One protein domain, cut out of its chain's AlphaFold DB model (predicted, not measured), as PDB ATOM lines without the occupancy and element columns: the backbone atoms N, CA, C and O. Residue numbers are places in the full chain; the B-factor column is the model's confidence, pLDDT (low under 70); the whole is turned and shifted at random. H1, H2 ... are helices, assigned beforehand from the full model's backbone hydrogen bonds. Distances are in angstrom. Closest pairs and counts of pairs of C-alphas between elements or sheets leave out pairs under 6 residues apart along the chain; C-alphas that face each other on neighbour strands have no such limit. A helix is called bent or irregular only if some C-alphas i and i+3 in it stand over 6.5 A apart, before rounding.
ATOM      1  N   ASN A  19      92.042 -43.926  91.038       68.06
ATOM      2  CA  ASN A  19      92.504 -43.343  89.782       68.06
ATOM      3  C   ASN A  19      93.223 -41.987  89.963       68.06
ATOM      4  O   ASN A  19      94.183 -41.724  89.243       68.06
ATOM      5  N   LYS A  20      92.825 -41.152  90.933       68.69
ATOM      6  CA  LYS A  20      93.425 -39.832  91.186       68.69
ATOM      7  C   LYS A  20      94.796 -39.964  91.834       68.69
ATOM      8  O   LYS A  20      95.739 -39.307  91.407       68.69
ATOM      9  N   ILE A  21      94.920 -40.856  92.821       72.88
ATOM     10  CA  ILE A  21      96.223 -41.185  93.420       72.88
ATOM     11  C   ILE A  21      97.141 -41.754  92.339       72.88
ATOM     12  O   ILE A  21      98.277 -41.313  92.225       72.88
ATOM     13  N   GLY A  22      96.640 -42.668  91.502       75.88
ATOM     14  CA  GLY A  22      97.414 -43.236  90.399       75.88
ATOM     15  C   GLY A  22      97.929 -42.189  89.407       75.88
ATOM     16  O   GLY A  22      99.072 -42.294  88.964       75.88
ATOM     17  N   HIS A  23      97.127 -41.166  89.094       76.25
ATOM     18  CA  HIS A  23      97.547 -40.064  88.224       76.25
ATOM     19  C   HIS A  23      98.678 -39.245  88.855       76.25
ATOM     20  O   HIS A  23      99.763 -39.190  88.286       76.25
ATOM     21  N   ILE A  24      98.477 -38.742  90.081       77.00
ATOM     22  CA  ILE A  24      99.492 -37.970  90.819       77.00
ATOM     23  C   ILE A  24     100.779 -38.794  90.992       77.00
ATOM     24  O   ILE A  24     101.883 -38.285  90.817       77.00
ATOM     25  N   GLU A  25     100.663 -40.089  91.302       80.50
ATOM     26  CA  GLU A  25     101.814 -40.987  91.396       80.50
ATOM     27  C   GLU A  25     102.574 -41.112  90.071       80.50
ATOM     28  O   GLU A  25     103.806 -41.165  90.083       80.50
ATOM     29  N   SER A  26     101.866 -41.202  88.942       81.44
ATOM     30  CA  SER A  26     102.476 -41.281  87.614       81.44
ATOM     31  C   SER A  26     103.223 -39.994  87.280       81.44
ATOM     32  O   SER A  26     104.403 -40.062  86.930       81.44
ATOM     33  N   SER A  27     102.573 -38.845  87.470       80.81
ATOM     34  CA  SER A  27     103.150 -37.516  87.251       80.81
ATOM     35  C   SER A  27     104.405 -37.319  88.109       80.81
ATOM     36  O   SER A  27     105.478 -36.999  87.604       80.81
ATOM     37  N   LEU A  28     104.345 -37.643  89.404       82.88
ATOM     38  CA  LEU A  28     105.501 -37.526  90.302       82.88
ATOM     39  C   LEU A  28     106.655 -38.461  89.934       82.88
ATOM     40  O   LEU A  28     107.813 -38.068  90.061       82.88
ATOM     41  N   LYS A  29     106.376 -39.694  89.495       83.94
ATOM     42  CA  LYS A  29     107.427 -40.626  89.051       83.94
ATOM     43  C   LYS A  29     108.158 -40.099  87.821       83.94
ATOM     44  O   LYS A  29     109.377 -40.249  87.751       83.94
ATOM     45  N   GLN A  30     107.426 -39.500  86.885       84.56
ATOM     46  CA  GLN A  30     107.999 -38.875  85.696       84.56
ATOM     47  C   GLN A  30     108.858 -37.666  86.087       84.56
ATOM     48  O   GLN A  30     110.036 -37.615  85.733       84.56
ATOM     49  N   GLU A  31     108.331 -36.766  86.919       85.62
ATOM     50  CA  GLU A  31     109.005 -35.501  87.233       85.62
ATOM     51  C   GLU A  31     110.181 -35.622  88.203       85.62
ATOM     52  O   GLU A  31     111.183 -34.908  88.084       85.62
ATOM     53  N   LEU A  32     110.085 -36.500  89.200       80.94
ATOM     54  CA  LEU A  32     111.161 -36.664  90.176       80.94
ATOM     55  C   LEU A  32     112.324 -37.485  89.614       80.94
ATOM     56  O   LEU A  32     113.426 -37.410  90.163       80.94
ATOM     57  N   ASN A  33     112.086 -38.266  88.549       81.31
ATOM     58  CA  ASN A  33     113.052 -39.176  87.928       81.31
ATOM     59  C   ASN A  33     113.840 -40.004  88.970       81.31
ATOM     60  O   ASN A  33     115.043 -40.243  88.848       81.31
ATOM     61  N   CYS A  34     113.175 -40.378  90.067       75.94
ATOM     62  CA  CYS A  34     113.782 -41.063  91.199       75.94
ATOM     63  C   CYS A  34     112.786 -42.006  91.881       75.94
ATOM     64  O   CYS A  34     111.569 -41.903  91.721       75.94
ATOM     65  N   TYR A  35     113.318 -42.957  92.650       77.69
ATOM     66  CA  TYR A  35     112.499 -43.893  93.409       77.69
ATOM     67  C   TYR A  35     112.083 -43.285  94.753       77.69
ATOM     68  O   TYR A  35     112.918 -43.060  95.630       77.69
ATOM     69  N   VAL A  36     110.778 -43.081  94.936       76.94
ATOM     70  CA  VAL A  36     110.185 -42.703  96.225       76.94
ATOM     71  C   VAL A  36     109.688 -43.971  96.924       76.94
ATOM     72  O   VAL A  36     108.740 -44.608  96.469       76.94
ATOM     73  N   LYS A  37     110.341 -44.338  98.036       77.44
ATOM     74  CA  LYS A  37     110.115 -45.597  98.779       77.44
ATOM     75  C   LYS A  37     108.663 -45.810  99.220       77.44
ATOM     76  O   LYS A  37     108.205 -46.947  99.253       77.44
ATOM     77  N   ASP A  38     107.962 -44.729  99.548       84.56
ATOM     78  CA  ASP A  38     106.548 -44.739  99.925       84.56
ATOM     79  C   ASP A  38     105.837 -43.510  99.338       84.56
ATOM     80  O   ASP A  38     105.508 -42.550 100.035       84.56
ATOM     81  N   LEU A  39     105.676 -43.505  98.010       82.62
ATOM     82  CA  LEU A  39     105.046 -42.391  97.293       82.62
ATOM     83  C   LEU A  39     103.589 -42.185  97.726       82.62
ATOM     84  O   LEU A  39     103.162 -41.054  97.939       82.62
ATOM     85  N   LYS A  40     102.850 -43.281  97.924       83.50
ATOM     86  CA  LYS A  40     101.468 -43.237  98.403       83.50
ATOM     87  C   LYS A  40     101.388 -42.626  99.802       83.50
ATOM     88  O   LYS A  40     100.565 -41.744 100.031       83.50
ATOM     89  N   GLY A  41     102.256 -43.044 100.725       83.06
ATOM     90  CA  GLY A  41     102.345 -42.464 102.063       83.06
ATOM     91  C   GLY A  41     102.730 -40.985 102.050       83.06
ATOM     92  O   GLY A  41     102.177 -40.216 102.833       83.06
ATOM     93  N   LEU A  42     103.600 -40.559 101.126       82.88
ATOM     94  CA  LEU A  42     103.939 -39.147 100.928       82.88
ATOM     95  C   LEU A  42     102.716 -38.324 100.491       82.88
ATOM     96  O   LEU A  42     102.426 -37.301 101.107       82.88
ATOM     97  N   ILE A  43     101.971 -38.792  99.483       79.81
ATOM     98  CA  ILE A  43     100.751 -38.131  98.986       79.81
ATOM     99  C   ILE A  43      99.692 -38.047 100.096       79.81
ATOM    100  O   ILE A  43      99.145 -36.978 100.367       79.81
ATOM    101  N   LEU A  44      99.445 -39.156 100.802       80.44
ATOM    102  CA  LEU A  44      98.501 -39.190 101.923       80.44
ATOM    103  C   LEU A  44      98.948 -38.283 103.080       80.44
ATOM    104  O   LEU A  44      98.120 -37.633 103.719       80.44
ATOM    105  N   GLY A  45     100.253 -38.221 103.344       81.00
ATOM    106  CA  GLY A  45     100.848 -37.330 104.333       81.00
ATOM    107  C   GLY A  45     100.651 -35.857 103.978       81.00
ATOM    108  O   GLY A  45     100.275 -35.077 104.852       81.00
ATOM    109  N   TYR A  46     100.834 -35.486 102.709       78.25
ATOM    110  CA  TYR A  46     100.550 -34.138 102.213       78.25
ATOM    111  C   TYR A  46      99.090 -33.749 102.475       78.25
ATOM    112  O   TYR A  46      98.837 -32.713 103.088       78.25
ATOM    113  N   TRP A  47      98.126 -34.598 102.102       75.69
ATOM    114  CA  TRP A  47      96.701 -34.298 102.299       75.69
ATOM    115  C   TRP A  47      96.302 -34.209 103.767       75.69
ATOM    116  O   TRP A  47      95.523 -33.336 104.145       75.69
ATOM    117  N   LYS A  48      96.862 -35.077 104.615       73.56
ATOM    118  CA  LYS A  48      96.614 -35.035 106.059       73.56
ATOM    119  C   LYS A  48      97.160 -33.759 106.702       73.56
ATOM    120  O   LYS A  48      96.547 -33.245 107.633       73.56
ATOM    121  N   ASN A  49      98.306 -33.279 106.226       70.44
ATOM    122  CA  ASN A  49      99.017 -32.148 106.819       70.44
ATOM    123  C   ASN A  49      98.726 -30.805 106.134       70.44
ATOM    124  O   ASN A  49      99.228 -29.793 106.610       70.44
ATOM    125  N   GLN A  50      97.946 -30.797 105.044       66.81
ATOM    126  CA  GLN A  50      97.599 -29.612 104.249       66.81
ATOM    127  C   GLN A  50      98.798 -28.689 104.004       66.81
ATOM    128  O   GLN A  50      98.773 -27.506 104.338       66.81
ATOM    129  N   ILE A  51      99.884 -29.242 103.461       67.44
ATOM    130  CA  ILE A  51     101.060 -28.429 103.148       67.44
ATOM    131  C   ILE A  51     100.668 -27.461 102.029       67.44
ATOM    132  O   ILE A  51     100.582 -27.844 100.869       67.44
ATOM    133  N   ASP A  52     100.407 -26.207 102.380       68.69
ATOM    134  CA  ASP A  52     100.000 -25.199 101.412       68.69
ATOM    135  C   ASP A  52     101.209 -24.744 100.584       68.69
ATOM    136  O   ASP A  52     102.105 -24.053 101.068       68.69
ATOM    137  N   CYS A  53     101.254 -25.182  99.327       71.00
ATOM    138  CA  CYS A  53     102.207 -24.714  98.320       71.00
ATOM    139  C   CYS A  53     101.493 -23.967  97.179       71.00
ATOM    140  O   CYS A  53     102.068 -23.786  96.102       71.00
ATOM    141  N   THR A  54     100.257 -23.513  97.419       80.06
ATOM    142  CA  THR A  54      99.377 -22.890  96.420       80.06
ATOM    143  C   THR A  54      99.975 -21.609  95.856       80.06
ATOM    144  O   THR A  54      99.856 -21.354  94.664       80.06
ATOM    145  N   SER A  55     100.718 -20.849  96.663       85.44
ATOM    146  CA  SER A  55     101.336 -19.585  96.240       85.44
ATOM    147  C   SER A  55     102.269 -19.730  95.033       85.44
ATOM    148  O   SER A  55     102.258 -18.889  94.136       85.44
ATOM    149  N   HIS A  56     103.050 -20.813  94.956       86.12
ATOM    150  CA  HIS A  56     103.920 -21.058  93.804       86.12
ATOM    151  C   HIS A  56     103.131 -21.426  92.553       86.12
ATOM    152  O   HIS A  56     103.517 -21.022  91.454       86.12
ATOM    153  N   PHE A  57     102.040 -22.174  92.720       87.94
ATOM    154  CA  PHE A  57     101.142 -22.489  91.622       87.94
ATOM    155  C   PHE A  57     100.436 -21.232  91.114       87.94
ATOM    156  O   PHE A  57     100.446 -20.994  89.916       87.94
ATOM    157  N   GLU A  58      99.878 -20.397  91.991       88.75
ATOM    158  CA  GLU A  58      99.205 -19.148  91.608       88.75
ATOM    159  C   GLU A  58     100.149 -18.193  90.874       88.75
ATOM    160  O   GLU A  58      99.778 -17.591  89.860       88.75
ATOM    161  N   GLU A  59     101.392 -18.084  91.342       90.81
ATOM    162  CA  GLU A  59     102.417 -17.284  90.679       90.81
ATOM    163  C   GLU A  59     102.723 -17.827  89.275       90.81
ATOM    164  O   GLU A  59     102.701 -17.072  88.302       90.81
ATOM    165  N   TRP A  60     102.961 -19.133  89.138       90.88
ATOM    166  CA  TRP A  60     103.188 -19.762  87.834       90.88
ATOM    167  C   TRP A  60     101.972 -19.628  86.912       90.88
ATOM    168  O   TRP A  60     102.105 -19.268  85.743       90.88
ATOM    169  N   PHE A  61     100.779 -19.879  87.439       88.50
ATOM    170  CA  PHE A  61      99.547 -19.861  86.672       88.50
ATOM    171  C   PHE A  61      99.278 -18.461  86.128       88.50
ATOM    172  O   PHE A  61      99.039 -18.301  84.937       88.50
ATOM    173  N   SER A  62      99.386 -17.430  86.965       88.44
ATOM    174  CA  SER A  62      99.172 -16.042  86.542       88.44
ATOM    175  C   SER A  62     100.232 -15.539  85.557       88.44
ATOM    176  O   SER A  62      99.892 -14.844  84.601       88.44
ATOM    177  N   SER A  63     101.505 -15.888  85.762       87.56
ATOM    178  CA  SER A  63     102.618 -15.347  84.969       87.56
ATOM    179  C   SER A  63     102.937 -16.137  83.698       87.56
ATOM    180  O   SER A  63     103.458 -15.561  82.742       87.56
ATOM    181  N   VAL A  64     102.635 -17.438  83.666       86.69
ATOM    182  CA  VAL A  64     103.038 -18.346  82.581       86.69
ATOM    183  C   VAL A  64     101.839 -19.002  81.907       86.69
ATOM    184  O   VAL A  64     101.736 -18.940  80.681       86.69
ATOM    185  N   ALA A  65     100.955 -19.651  82.670       85.75
ATOM    186  CA  ALA A  65      99.911 -20.503  82.099       85.75
ATOM    187  C   ALA A  65      98.715 -19.698  81.565       85.75
ATOM    188  O   ALA A  65      98.339 -19.836  80.403       85.75
ATOM    189  N   SER A  66      98.153 -18.809  82.384       85.25
ATOM    190  CA  SER A  66      96.955 -18.019  82.085       85.25
ATOM    191  C   SER A  66      97.068 -17.213  80.782       85.25
ATOM    192  O   SER A  66      96.176 -17.350  79.948       85.25
ATOM    193  N   PRO A  67      98.175 -16.495  80.488       85.06
ATOM    194  CA  PRO A  67      98.321 -15.781  79.213       85.06
ATOM    195  C   PRO A  67      98.333 -16.680  77.966       85.06
ATOM    196  O   PRO A  67      98.141 -16.192  76.856       85.06
ATOM    197  N   ARG A  68      98.604 -17.982  78.123       82.81
ATOM    198  CA  ARG A  68      98.562 -18.962  77.025       82.81
ATOM    199  C   ARG A  68      97.157 -19.520  76.828       82.81
ATOM    200  O   ARG A  68      96.770 -19.787  75.696       82.81
ATOM    201  N   ILE A  69      96.407 -19.664  77.916       81.81
ATOM    202  CA  ILE A  69      95.054 -20.236  77.933       81.81
ATOM    203  C   ILE A  69      94.003 -19.184  77.581       81.81
ATOM    204  O   ILE A  69      93.005 -19.508  76.950       81.81
ATOM    205  N   PHE A  70      94.209 -17.930  77.975       82.06
ATOM    206  CA  PHE A  70      93.219 -16.874  77.820       82.06
ATOM    207  C   PHE A  70      93.806 -15.661  77.100       82.06
ATOM    208  O   PHE A  70      94.721 -14.997  77.595       82.06
ATOM    209  N   ASP A  71      93.243 -15.338  75.937       81.69
ATOM    210  CA  ASP A  71      93.512 -14.069  75.269       81.69
ATOM    211  C   ASP A  71      92.648 -12.976  75.908       81.69
ATOM    212  O   ASP A  71      91.484 -12.775  75.553       81.69
ATOM    213  N   MET A  72      93.250 -12.237  76.843       78.56
ATOM    214  CA  MET A  72      92.604 -11.119  77.540       78.56
ATOM    215  C   MET A  72      92.105 -10.017  76.593       78.56
ATOM    216  O   MET A  72      91.184  -9.291  76.955       78.56
ATOM    217  N   ASN A  73      92.688  -9.859  75.400       82.25
ATOM    218  CA  ASN A  73      92.261  -8.822  74.455       82.25
ATOM    219  C   ASN A  73      91.009  -9.236  73.684       82.25
ATOM    220  O   ASN A  73      90.232  -8.382  73.262       82.25
ATOM    221  N   ARG A  74      90.842 -10.542  73.461       81.69
ATOM    222  CA  ARG A  74      89.707 -11.112  72.726       81.69
ATOM    223  C   ARG A  74      88.634 -11.689  73.641       81.69
ATOM    224  O   ARG A  74      87.592 -12.089  73.138       81.69
ATOM    225  N   CYS A  75      88.885 -11.718  74.951       80.31
ATOM    226  CA  CYS A  75      88.051 -12.389  75.945       80.31
ATOM    227  C   CYS A  75      87.708 -13.825  75.525       80.31
ATOM    228  O   CYS A  75      86.557 -14.241  75.621       80.31
ATOM    229  N   HIS A  76      88.701 -14.559  75.020       79.44
ATOM    230  CA  HIS A  76      88.498 -15.878  74.434       79.44
ATOM    231  C   HIS A  76      89.477 -16.895  75.014       79.44
ATOM    232  O   HIS A  76      90.636 -16.575  75.296       79.44
ATOM    233  N   LEU A  77      88.993 -18.124  75.185       78.00
ATOM    234  CA  LEU A  77      89.823 -19.259  75.564       78.00
ATOM    235  C   LEU A  77      90.563 -19.762  74.325       78.00
ATOM    236  O   LEU A  77      89.958 -20.029  73.294       78.00
ATOM    237  N   ASN A  78      91.879 -19.890  74.426       77.50
ATOM    238  CA  ASN A  78      92.680 -20.534  73.400       77.50
ATOM    239  C   ASN A  78      92.562 -22.052  73.551       77.50
ATOM    240  O   ASN A  78      92.643 -22.572  74.664       77.50
ATOM    241  N   ASP A  79      92.481 -22.763  72.428       69.62
ATOM    242  CA  ASP A  79      92.574 -24.225  72.382       69.62
ATOM    243  C   ASP A  79      94.024 -24.668  72.659       69.62
ATOM    244  O   ASP A  79      94.772 -25.041  71.755       69.62
ATOM    245  N   TYR A  80      94.469 -24.552  73.911       66.38
ATOM    246  CA  TYR A  80      95.828 -24.899  74.320       66.38
ATOM    247  C   TYR A  80      95.831 -26.116  75.247       66.38
ATOM    248  O   TYR A  80      95.708 -26.002  76.464       66.38
ATOM    249  N   GLU A  81      96.005 -27.299  74.653       61.34
ATOM    250  CA  GLU A  81      95.978 -28.594  75.352       61.34
ATOM    251  C   GLU A  81      97.158 -28.796  76.322       61.34
ATOM    252  O   GLU A  81      97.034 -29.516  77.306       61.34
ATOM    253  N   LEU A  82      98.287 -28.112  76.110       62.47
ATOM    254  CA  LEU A  82      99.510 -28.269  76.920       62.47
ATOM    255  C   LEU A  82      99.447 -27.575  78.294       62.47
ATOM    256  O   LEU A  82     100.421 -27.587  79.043       62.47
ATOM    257  N   PHE A  83      98.337 -26.917  78.637       69.56
ATOM    258  CA  PHE A  83      98.105 -26.451  80.010       69.56
ATOM    259  C   PHE A  83      97.845 -27.624  80.972       69.56
ATOM    260  O   PHE A  83      98.011 -27.471  82.177       69.56
ATOM    261  N   PHE A  84      97.475 -28.795  80.457       71.88
ATOM    262  CA  PHE A  84      97.075 -29.950  81.259       71.88
ATOM    263  C   PHE A  84      98.232 -30.808  81.773       71.88
ATOM    264  O   PHE A  84      97.987 -31.794  82.466       71.88
ATOM    265  N   ASP A  85      99.471 -30.424  81.475       81.50
ATOM    266  CA  ASP A  85     100.655 -31.145  81.923       81.50
ATOM    267  C   ASP A  85     101.277 -30.462  83.147       81.50
ATOM    268  O   ASP A  85     101.372 -29.234  83.224       81.50
ATOM    269  N   VAL A  86     101.752 -31.261  84.105       85.81
ATOM    270  CA  VAL A  86     102.479 -30.762  85.286       85.81
ATOM    271  C   VAL A  86     103.919 -30.355  84.962       85.81
ATOM    272  O   VAL A  86     104.520 -29.568  85.694       85.81
ATOM    273  N   GLU A  87     104.481 -30.870  83.865       88.00
ATOM    274  CA  GLU A  87     105.877 -30.670  83.454       88.00
ATOM    275  C   GLU A  87     106.273 -29.178  83.388       88.00
ATOM    276  O   GLU A  87     107.270 -28.796  84.012       88.00
ATOM    277  N   PRO A  88     105.487 -28.268  82.771       88.06
ATOM    278  CA  PRO A  88     105.831 -26.848  82.736       88.06
ATOM    279  C   PRO A  88     105.841 -26.188  84.123       88.06
ATOM    280  O   PRO A  88     106.553 -25.202  84.337       88.06
ATOM    281  N   PHE A  89     105.053 -26.703  85.073       88.75
ATOM    282  CA  PHE A  89     105.099 -26.259  86.464       88.75
ATOM    283  C   PHE A  89     106.320 -26.836  87.195       88.75
ATOM    284  O   PHE A  89     106.996 -26.116  87.934       88.75
ATOM    285  N   ALA A  90     106.666 -28.100  86.952       88.88
ATOM    286  CA  ALA A  90     107.870 -28.717  87.497       88.88
ATOM    287  C   ALA A  90     109.142 -27.974  87.057       88.88
ATOM    288  O   ALA A  90     109.999 -27.660  87.889       88.88
ATOM    289  N   ASP A  91     109.237 -27.606  85.780       89.75
ATOM    290  CA  ASP A  91     110.329 -26.790  85.243       89.75
ATOM    291  C   ASP A  91     110.399 -25.405  85.885       89.75
ATOM    292  O   ASP A  91     111.482 -24.923  86.236       89.75
ATOM    293  N   TYR A  92     109.247 -24.772  86.109       90.44
ATOM    294  CA  TYR A  92     109.173 -23.516  86.845       90.44
ATOM    295  C   TYR A  92     109.742 -23.646  88.268       90.44
ATOM    296  O   TYR A  92     110.566 -22.823  88.681       90.44
ATOM    297  N   LEU A  93     109.377 -24.701  89.002       89.19
ATOM    298  CA  LEU A  93     109.889 -24.950  90.353       89.19
ATOM    299  C   LEU A  93     111.400 -25.222  90.364       89.19
ATOM    300  O   LEU A  93     112.106 -24.702  91.233       89.19
ATOM    301  N   ARG A  94     111.919 -25.984  89.390       88.00
ATOM    302  CA  ARG A  94     113.366 -26.250  89.242       88.00
ATOM    303  C   ARG A  94     114.165 -24.952  89.072       88.00
ATOM    304  O   ARG A  94     115.267 -24.840  89.607       88.00
ATOM    305  N   ASN A  95     113.589 -23.947  88.412       89.38
ATOM    306  CA  ASN A  95     114.222 -22.645  88.186       89.38
ATOM    307  C   ASN A  95     114.155 -21.689  89.394       89.38
ATOM    308  O   ASN A  95     114.924 -20.730  89.464       89.38
ATOM    309  N   LYS A  96     113.287 -21.945  90.380       86.12
ATOM    310  CA  LYS A  96     113.068 -21.073  91.551       86.12
ATOM    311  C   LYS A  96     114.090 -21.242  92.686       86.12
ATOM    312  O   LYS A  96     113.938 -20.614  93.728       86.12
ATOM    313  N   SER A  97     115.150 -22.040  92.498       82.88
ATOM    314  CA  SER A  97     116.180 -22.322  93.524       82.88
ATOM    315  C   SER A  97     115.595 -22.778  94.874       82.88
ATOM    316  O   SER A  97     116.092 -22.418  95.940       82.88
ATOM    317  N   LEU A  98     114.510 -23.554  94.828       82.38
ATOM    318  CA  LEU A  98     113.784 -24.017  96.011       82.38
ATOM    319  C   LEU A  98     114.527 -25.173  96.706       82.38
ATOM    320  O   LEU A  98     115.287 -25.901  96.056       82.38
ATOM    321  N   PRO A  99     114.304 -25.391  98.016       82.81
ATOM    322  CA  PRO A  99     114.829 -26.565  98.703       82.81
ATOM    323  C   PRO A  99     114.385 -27.852  97.999       82.81
ATOM    324  O   PRO A  99     113.202 -28.067  97.747       82.81
ATOM    325  N   LYS A 100     115.325 -28.756  97.706       75.88
ATOM    326  CA  LYS A 100     115.003 -30.028  97.024       75.88
ATOM    327  C   LYS A 100     113.976 -30.864  97.793       75.88
ATOM    328  O   LYS A 100     113.189 -31.583  97.193       75.88
ATOM    329  N   GLU A 101     113.985 -30.744  99.116       76.19
ATOM    330  CA  GLU A 101     113.111 -31.472 100.036       76.19
ATOM    331  C   GLU A 101     111.646 -31.020  99.944       76.19
ATOM    332  O   GLU A 101     110.745 -31.803 100.237       76.19
ATOM    333  N   SER A 102     111.388 -29.781  99.505       82.06
ATOM    334  CA  SER A 102     110.029 -29.261  99.337       82.06
ATOM    335  C   SER A 102     109.443 -29.545  97.955       82.06
ATOM    336  O   SER A 102     108.225 -29.481  97.797       82.06
ATOM    337  N   LEU A 103     110.280 -29.898  96.971       84.12
ATOM    338  CA  LEU A 103     109.860 -30.113  95.586       84.12
ATOM    339  C   LEU A 103     108.733 -31.157  95.444       84.12
ATOM    340  O   LEU A 103     107.758 -30.847  94.767       84.12
ATOM    341  N   PRO A 104     108.770 -32.338  96.098       85.00
ATOM    342  CA  PRO A 104     107.682 -33.310  95.977       85.00
ATOM    343  C   PRO A 104     106.334 -32.779  96.483       85.00
ATOM    344  O   PRO A 104     105.315 -32.975  95.830       85.00
ATOM    345  N   ASN A 105     106.325 -32.063  97.612       83.31
ATOM    346  CA  ASN A 105     105.100 -31.475  98.164       83.31
ATOM    347  C   ASN A 105     104.554 -30.366  97.259       83.31
ATOM    348  O   ASN A 105     103.346 -30.269  97.060       83.31
ATOM    349  N   MET A 106     105.443 -29.562  96.675       85.44
ATOM    350  CA  MET A 106     105.062 -28.523  95.721       85.44
ATOM    351  C   MET A 106     104.490 -29.122  94.436       85.44
ATOM    352  O   MET A 106     103.489 -28.617  93.949       85.44
ATOM    353  N   LEU A 107     105.060 -30.218  93.923       87.56
ATOM    354  CA  LEU A 107     104.522 -30.930  92.759       87.56
ATOM    355  C   LEU A 107     103.152 -31.552  93.047       87.56
ATOM    356  O   LEU A 107     102.248 -31.395  92.234       87.56
ATOM    357  N   ILE A 108     102.965 -32.185  94.215       84.38
ATOM    358  CA  ILE A 108     101.647 -32.690  94.643       84.38
ATOM    359  C   ILE A 108     100.630 -31.541  94.672       84.38
ATOM    360  O   ILE A 108      99.537 -31.662  94.128       84.38
ATOM    361  N   SER A 109     101.000 -30.409  95.276       84.44
ATOM    362  CA  SER A 109     100.148 -29.220  95.349       84.44
ATOM    363  C   SER A 109      99.824 -28.632  93.974       84.44
ATOM    364  O   SER A 109      98.681 -28.258  93.709       84.44
ATOM    365  N   GLY A 110     100.819 -28.568  93.089       87.06
ATOM    366  CA  GLY A 110     100.662 -28.075  91.728       87.06
ATOM    367  C   GLY A 110      99.703 -28.927  90.920       87.06
ATOM    368  O   GLY A 110      98.766 -28.388  90.349       87.06
ATOM    369  N   GLU A 111      99.876 -30.246  90.951       85.44
ATOM    370  CA  GLU A 111      99.005 -31.199  90.257       85.44
ATOM    371  C   GLU A 111      97.548 -31.080  90.722       85.44
ATOM    372  O   GLU A 111      96.613 -31.035  89.926       85.44
ATOM    373  N   CYS A 112      97.343 -30.944  92.032       82.25
ATOM    374  CA  CYS A 112      96.022 -30.714  92.606       82.25
ATOM    375  C   CYS A 112      95.358 -29.435  92.076       82.25
ATOM    376  O   CYS A 112      94.185 -29.447  91.693       82.25
ATOM    377  N   ASN A 113      96.100 -28.326  92.055       83.62
ATOM    378  CA  ASN A 113      95.588 -27.056  91.553       83.62
ATOM    379  C   ASN A 113      95.386 -27.073  90.033       83.62
ATOM    380  O   ASN A 113      94.433 -26.473  89.537       83.62
ATOM    381  N   LEU A 114      96.231 -27.803  89.305       85.62
ATOM    382  CA  LEU A 114      96.114 -28.008  87.871       85.62
ATOM    383  C   LEU A 114      94.802 -28.722  87.543       85.62
ATOM    384  O   LEU A 114      93.996 -28.174  86.802       85.62
ATOM    385  N   LEU A 115      94.518 -29.860  88.184       81.06
ATOM    386  CA  LEU A 115      93.262 -30.601  88.008       81.06
ATOM    387  C   LEU A 115      92.019 -29.737  88.268       81.06
ATOM    388  O   LEU A 115      91.034 -29.824  87.533       81.06
ATOM    389  N   LYS A 116      92.064 -28.874  89.289       81.19
ATOM    390  CA  LYS A 116      90.983 -27.921  89.563       81.19
ATOM    391  C   LYS A 116      90.834 -26.903  88.431       81.19
ATOM    392  O   LYS A 116      89.732 -26.694  87.930       81.19
ATOM    393  N   ALA A 117      91.940 -26.303  88.004       82.44
ATOM    394  CA  ALA A 117      91.942 -25.333  86.918       82.44
ATOM    395  C   ALA A 117      91.512 -25.964  85.575       82.44
ATOM    396  O   ALA A 117      90.864 -25.295  84.773       82.44
ATOM    397  N   MET A 118      91.786 -27.254  85.350       82.94
ATOM    398  CA  MET A 118      91.249 -28.018  84.219       82.94
ATOM    399  C   MET A 118      89.731 -28.075  84.257       82.94
ATOM    400  O   MET A 118      89.082 -27.766  83.262       82.94
ATOM    401  N   GLU A 119      89.151 -28.470  85.389       81.56
ATOM    402  CA  GLU A 119      87.697 -28.558  85.525       81.56
ATOM    403  C   GLU A 119      87.026 -27.200  85.275       81.56
ATOM    404  O   GLU A 119      86.044 -27.120  84.532       81.56
ATOM    405  N   ASP A 120      87.593 -26.127  85.830       82.12
ATOM    406  CA  ASP A 120      87.110 -24.762  85.612       82.12
ATOM    407  C   ASP A 120      87.240 -24.340  84.137       82.12
ATOM    408  O   ASP A 120      86.305 -23.752  83.588       82.12
ATOM    409  N   TYR A 121      88.337 -24.704  83.461       83.25
ATOM    410  CA  TYR A 121      88.520 -24.475  82.025       83.25
ATOM    411  C   TYR A 121      87.447 -25.178  81.187       83.25
ATOM    412  O   TYR A 121      86.801 -24.533  80.362       83.25
ATOM    413  N   TRP A 122      87.213 -26.478  81.400       81.38
ATOM    414  CA  TRP A 122      86.218 -27.232  80.628       81.38
ATOM    415  C   TRP A 122      84.810 -26.670  80.831       81.38
ATOM    416  O   TRP A 122      84.082 -26.484  79.859       81.38
ATOM    417  N   ARG A 123      84.454 -26.298  82.066       82.38
ATOM    418  CA  ARG A 123      83.179 -25.627  82.362       82.38
ATOM    419  C   ARG A 123      83.049 -24.291  81.635       82.38
ATOM    420  O   ARG A 123      82.000 -24.014  81.055       82.38
ATOM    421  N   ALA A 124      84.093 -23.463  81.667       81.19
ATOM    422  CA  ALA A 124      84.094 -22.165  81.000       81.19
ATOM    423  C   ALA A 124      84.011 -22.311  79.476       81.19
ATOM    424  O   ALA A 124      83.260 -21.585  78.830       81.19
ATOM    425  N   ARG A 125      84.725 -23.282  78.905       80.19
ATOM    426  CA  ARG A 125      84.704 -23.570  77.472       80.19
ATOM    427  C   ARG A 125      83.343 -24.079  77.008       80.19
ATOM    428  O   ARG A 125      82.848 -23.618  75.987       80.19
ATOM    429  N   ASP A 126      82.727 -24.995  77.749       81.31
ATOM    430  CA  ASP A 126      81.388 -25.495  77.422       81.31
ATOM    431  C   ASP A 126      80.354 -24.356  77.475       81.31
ATOM    432  O   ASP A 126      79.458 -24.284  76.632       81.31
ATOM    433  N   PHE A 127      80.513 -23.415  78.414       79.06
ATOM    434  CA  PHE A 127      79.704 -22.200  78.467       79.06
ATOM    435  C   PHE A 127      79.950 -21.284  77.256       79.06
ATOM    436  O   PHE A 127      78.987 -20.881  76.602       79.06
ATOM    437  N   ASP A 128      81.209 -20.998  76.914       72.19
ATOM    438  CA  ASP A 128      81.586 -20.169  75.758       72.19
ATOM    439  C   ASP A 128      81.030 -20.748  74.447       72.19
ATOM    440  O   ASP A 128      80.330 -20.069  73.694       72.19
ATOM    441  N   GLN A 129      81.209 -22.054  74.235       72.44
ATOM    442  CA  GLN A 129      80.661 -22.764  73.081       72.44
ATOM    443  C   GLN A 129      79.132 -22.736  73.052       72.44
ATOM    444  O   GLN A 129      78.555 -22.597  71.976       72.44
ATOM    445  N   SER A 130      78.461 -22.826  74.205       70.31
ATOM    446  CA  SER A 130      76.998 -22.761  74.269       70.31
ATOM    447  C   SER A 130      76.447 -21.385  73.877       70.31
ATOM    448  O   SER A 130      75.420 -21.319  73.206       70.31
ATOM    449  N   ASN A 131      77.150 -20.296  74.203       59.34
ATOM    450  CA  ASN A 131      76.726 -18.934  73.861       59.34
ATOM    451  C   ASN A 131      76.875 -18.619  72.367       59.34
ATOM    452  O   ASN A 131      76.053 -17.890  71.818       59.34
ATOM    453  N   ILE A 132      77.833 -19.246  71.673       57.78
ATOM    454  CA  ILE A 132      77.962 -19.141  70.208       57.78
ATOM    455  C   ILE A 132      76.697 -19.654  69.485       57.78
ATOM    456  O   ILE A 132      76.398 -19.211  68.375       57.78
ATOM    457  N   PHE A 133      75.927 -20.563  70.097       45.84
ATOM    458  CA  PHE A 133      74.679 -21.081  69.523       45.84
ATOM    459  C   PHE A 133      73.451 -20.192  69.761       45.84
ATOM    460  O   PHE A 133      72.462 -20.367  69.054       45.84
ATOM    461  N   PHE A 134      73.489 -19.254  70.712       48.06
ATOM    462  CA  PHE A 134      72.359 -18.356  70.994       48.06
ATOM    463  C   PHE A 134      72.419 -17.029  70.222       48.06
ATOM    464  O   PHE A 134      71.391 -16.369  70.098       48.06
TER     465      PHE A 134
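AT A GLANCE: This is residues 19 to 134 of the 136 residues of an uncharacterized protein of Thelohanellus kitauei (UniProt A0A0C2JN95). One long helix, H6, is the spine of this domain, and the five other helices gather round its first part, between residues 103 and 118. H1 and H2 pack on it from one side, H3 and H5 from the other, and little H4 adjoins H6 farther along; residues 129 to 134, of which 129 to 132 belong to H6, stick out free at the far end. The printed part has 116 residues with six named helices, H1 to H6 in chain order, and no named strand; the class is all helix, and the touching helices are mostly crossed. It is only just compact, close to loose, with a radius of gyration of the C-alphas of 15.8 A, and its elongated outline spans 54 by 31 by 24 A.

IN THESE COORDINATES: H1 is residues 19 to 32, 19.8 A from first to last C-alpha, and begins with C-alpha 19 at (92.504, -43.343, 89.782). H2 is residues 39 to 49, 15.2 A long. H3 is residues 54 to 69, 19.2 A long, with a kink of 46 degrees near residue 61; it is only just irregular, with C-alphas 63 and 66 6.9 A apart. H4 is residues 81 to 84, 6.2 A long, and H5 is residues 87 to 95, 12.5 A long. H6, residues 103 to 132, runs 42.2 A from C-alpha 103 at (109.860, -30.113, 95.586) to C-alpha 132 at (77.962, -19.141, 70.208).

HOW THE PARTS SIT: H6 is the hub, touching the five other helices. H1 touches residues 104 to 111 of H6 at a steep tilt of 58 degrees, opposite ways; the closest C-alphas are those of Ile 24 and Glu 111, 6.8 A apart. H2 touches residues 105 to 108 of H6, about perpendicular at 78 degrees, closest at the C-alphas of Tyr 46 and Asn 105, 6.6 A. H3 touches H6 with residues 54 to 57 alone, at a steep tilt of 38 degrees, the same way; the C-alphas of Phe 57 and Gly 110 are closest, at 5.6 A. H4 only just touches H6, with 3 pairs of C-alphas within 8 A, the closest those of Phe 84 and Met 118 at 6.8 A. H5 and H6 form a helical hairpin, opposite ways at a steep tilt of 44 degrees, closest at the C-alphas of Ala 90 and Leu 107, 6.6 A. H1 and H3 are apart. Every O i to N i+4 pair is within hydrogen-bond range in H1, H2, H5 and H6; H3 has 9 of 12, and H4 is too short for such a pair.

THE WHOLE: The C-alphas farthest apart, those of Lys 37 and Phe 134, are 54.2 A apart. The printed part has no cut. The link from H3 to H4, 11 residues, is long; within it residues 70 to 71 pair antiparallel with residues 76 to 77. Mean pLDDT of the printed part is 79.9, and it is under 70 at residues 19 to 20, 50 to 52, 79 to 83 and 131 to 134.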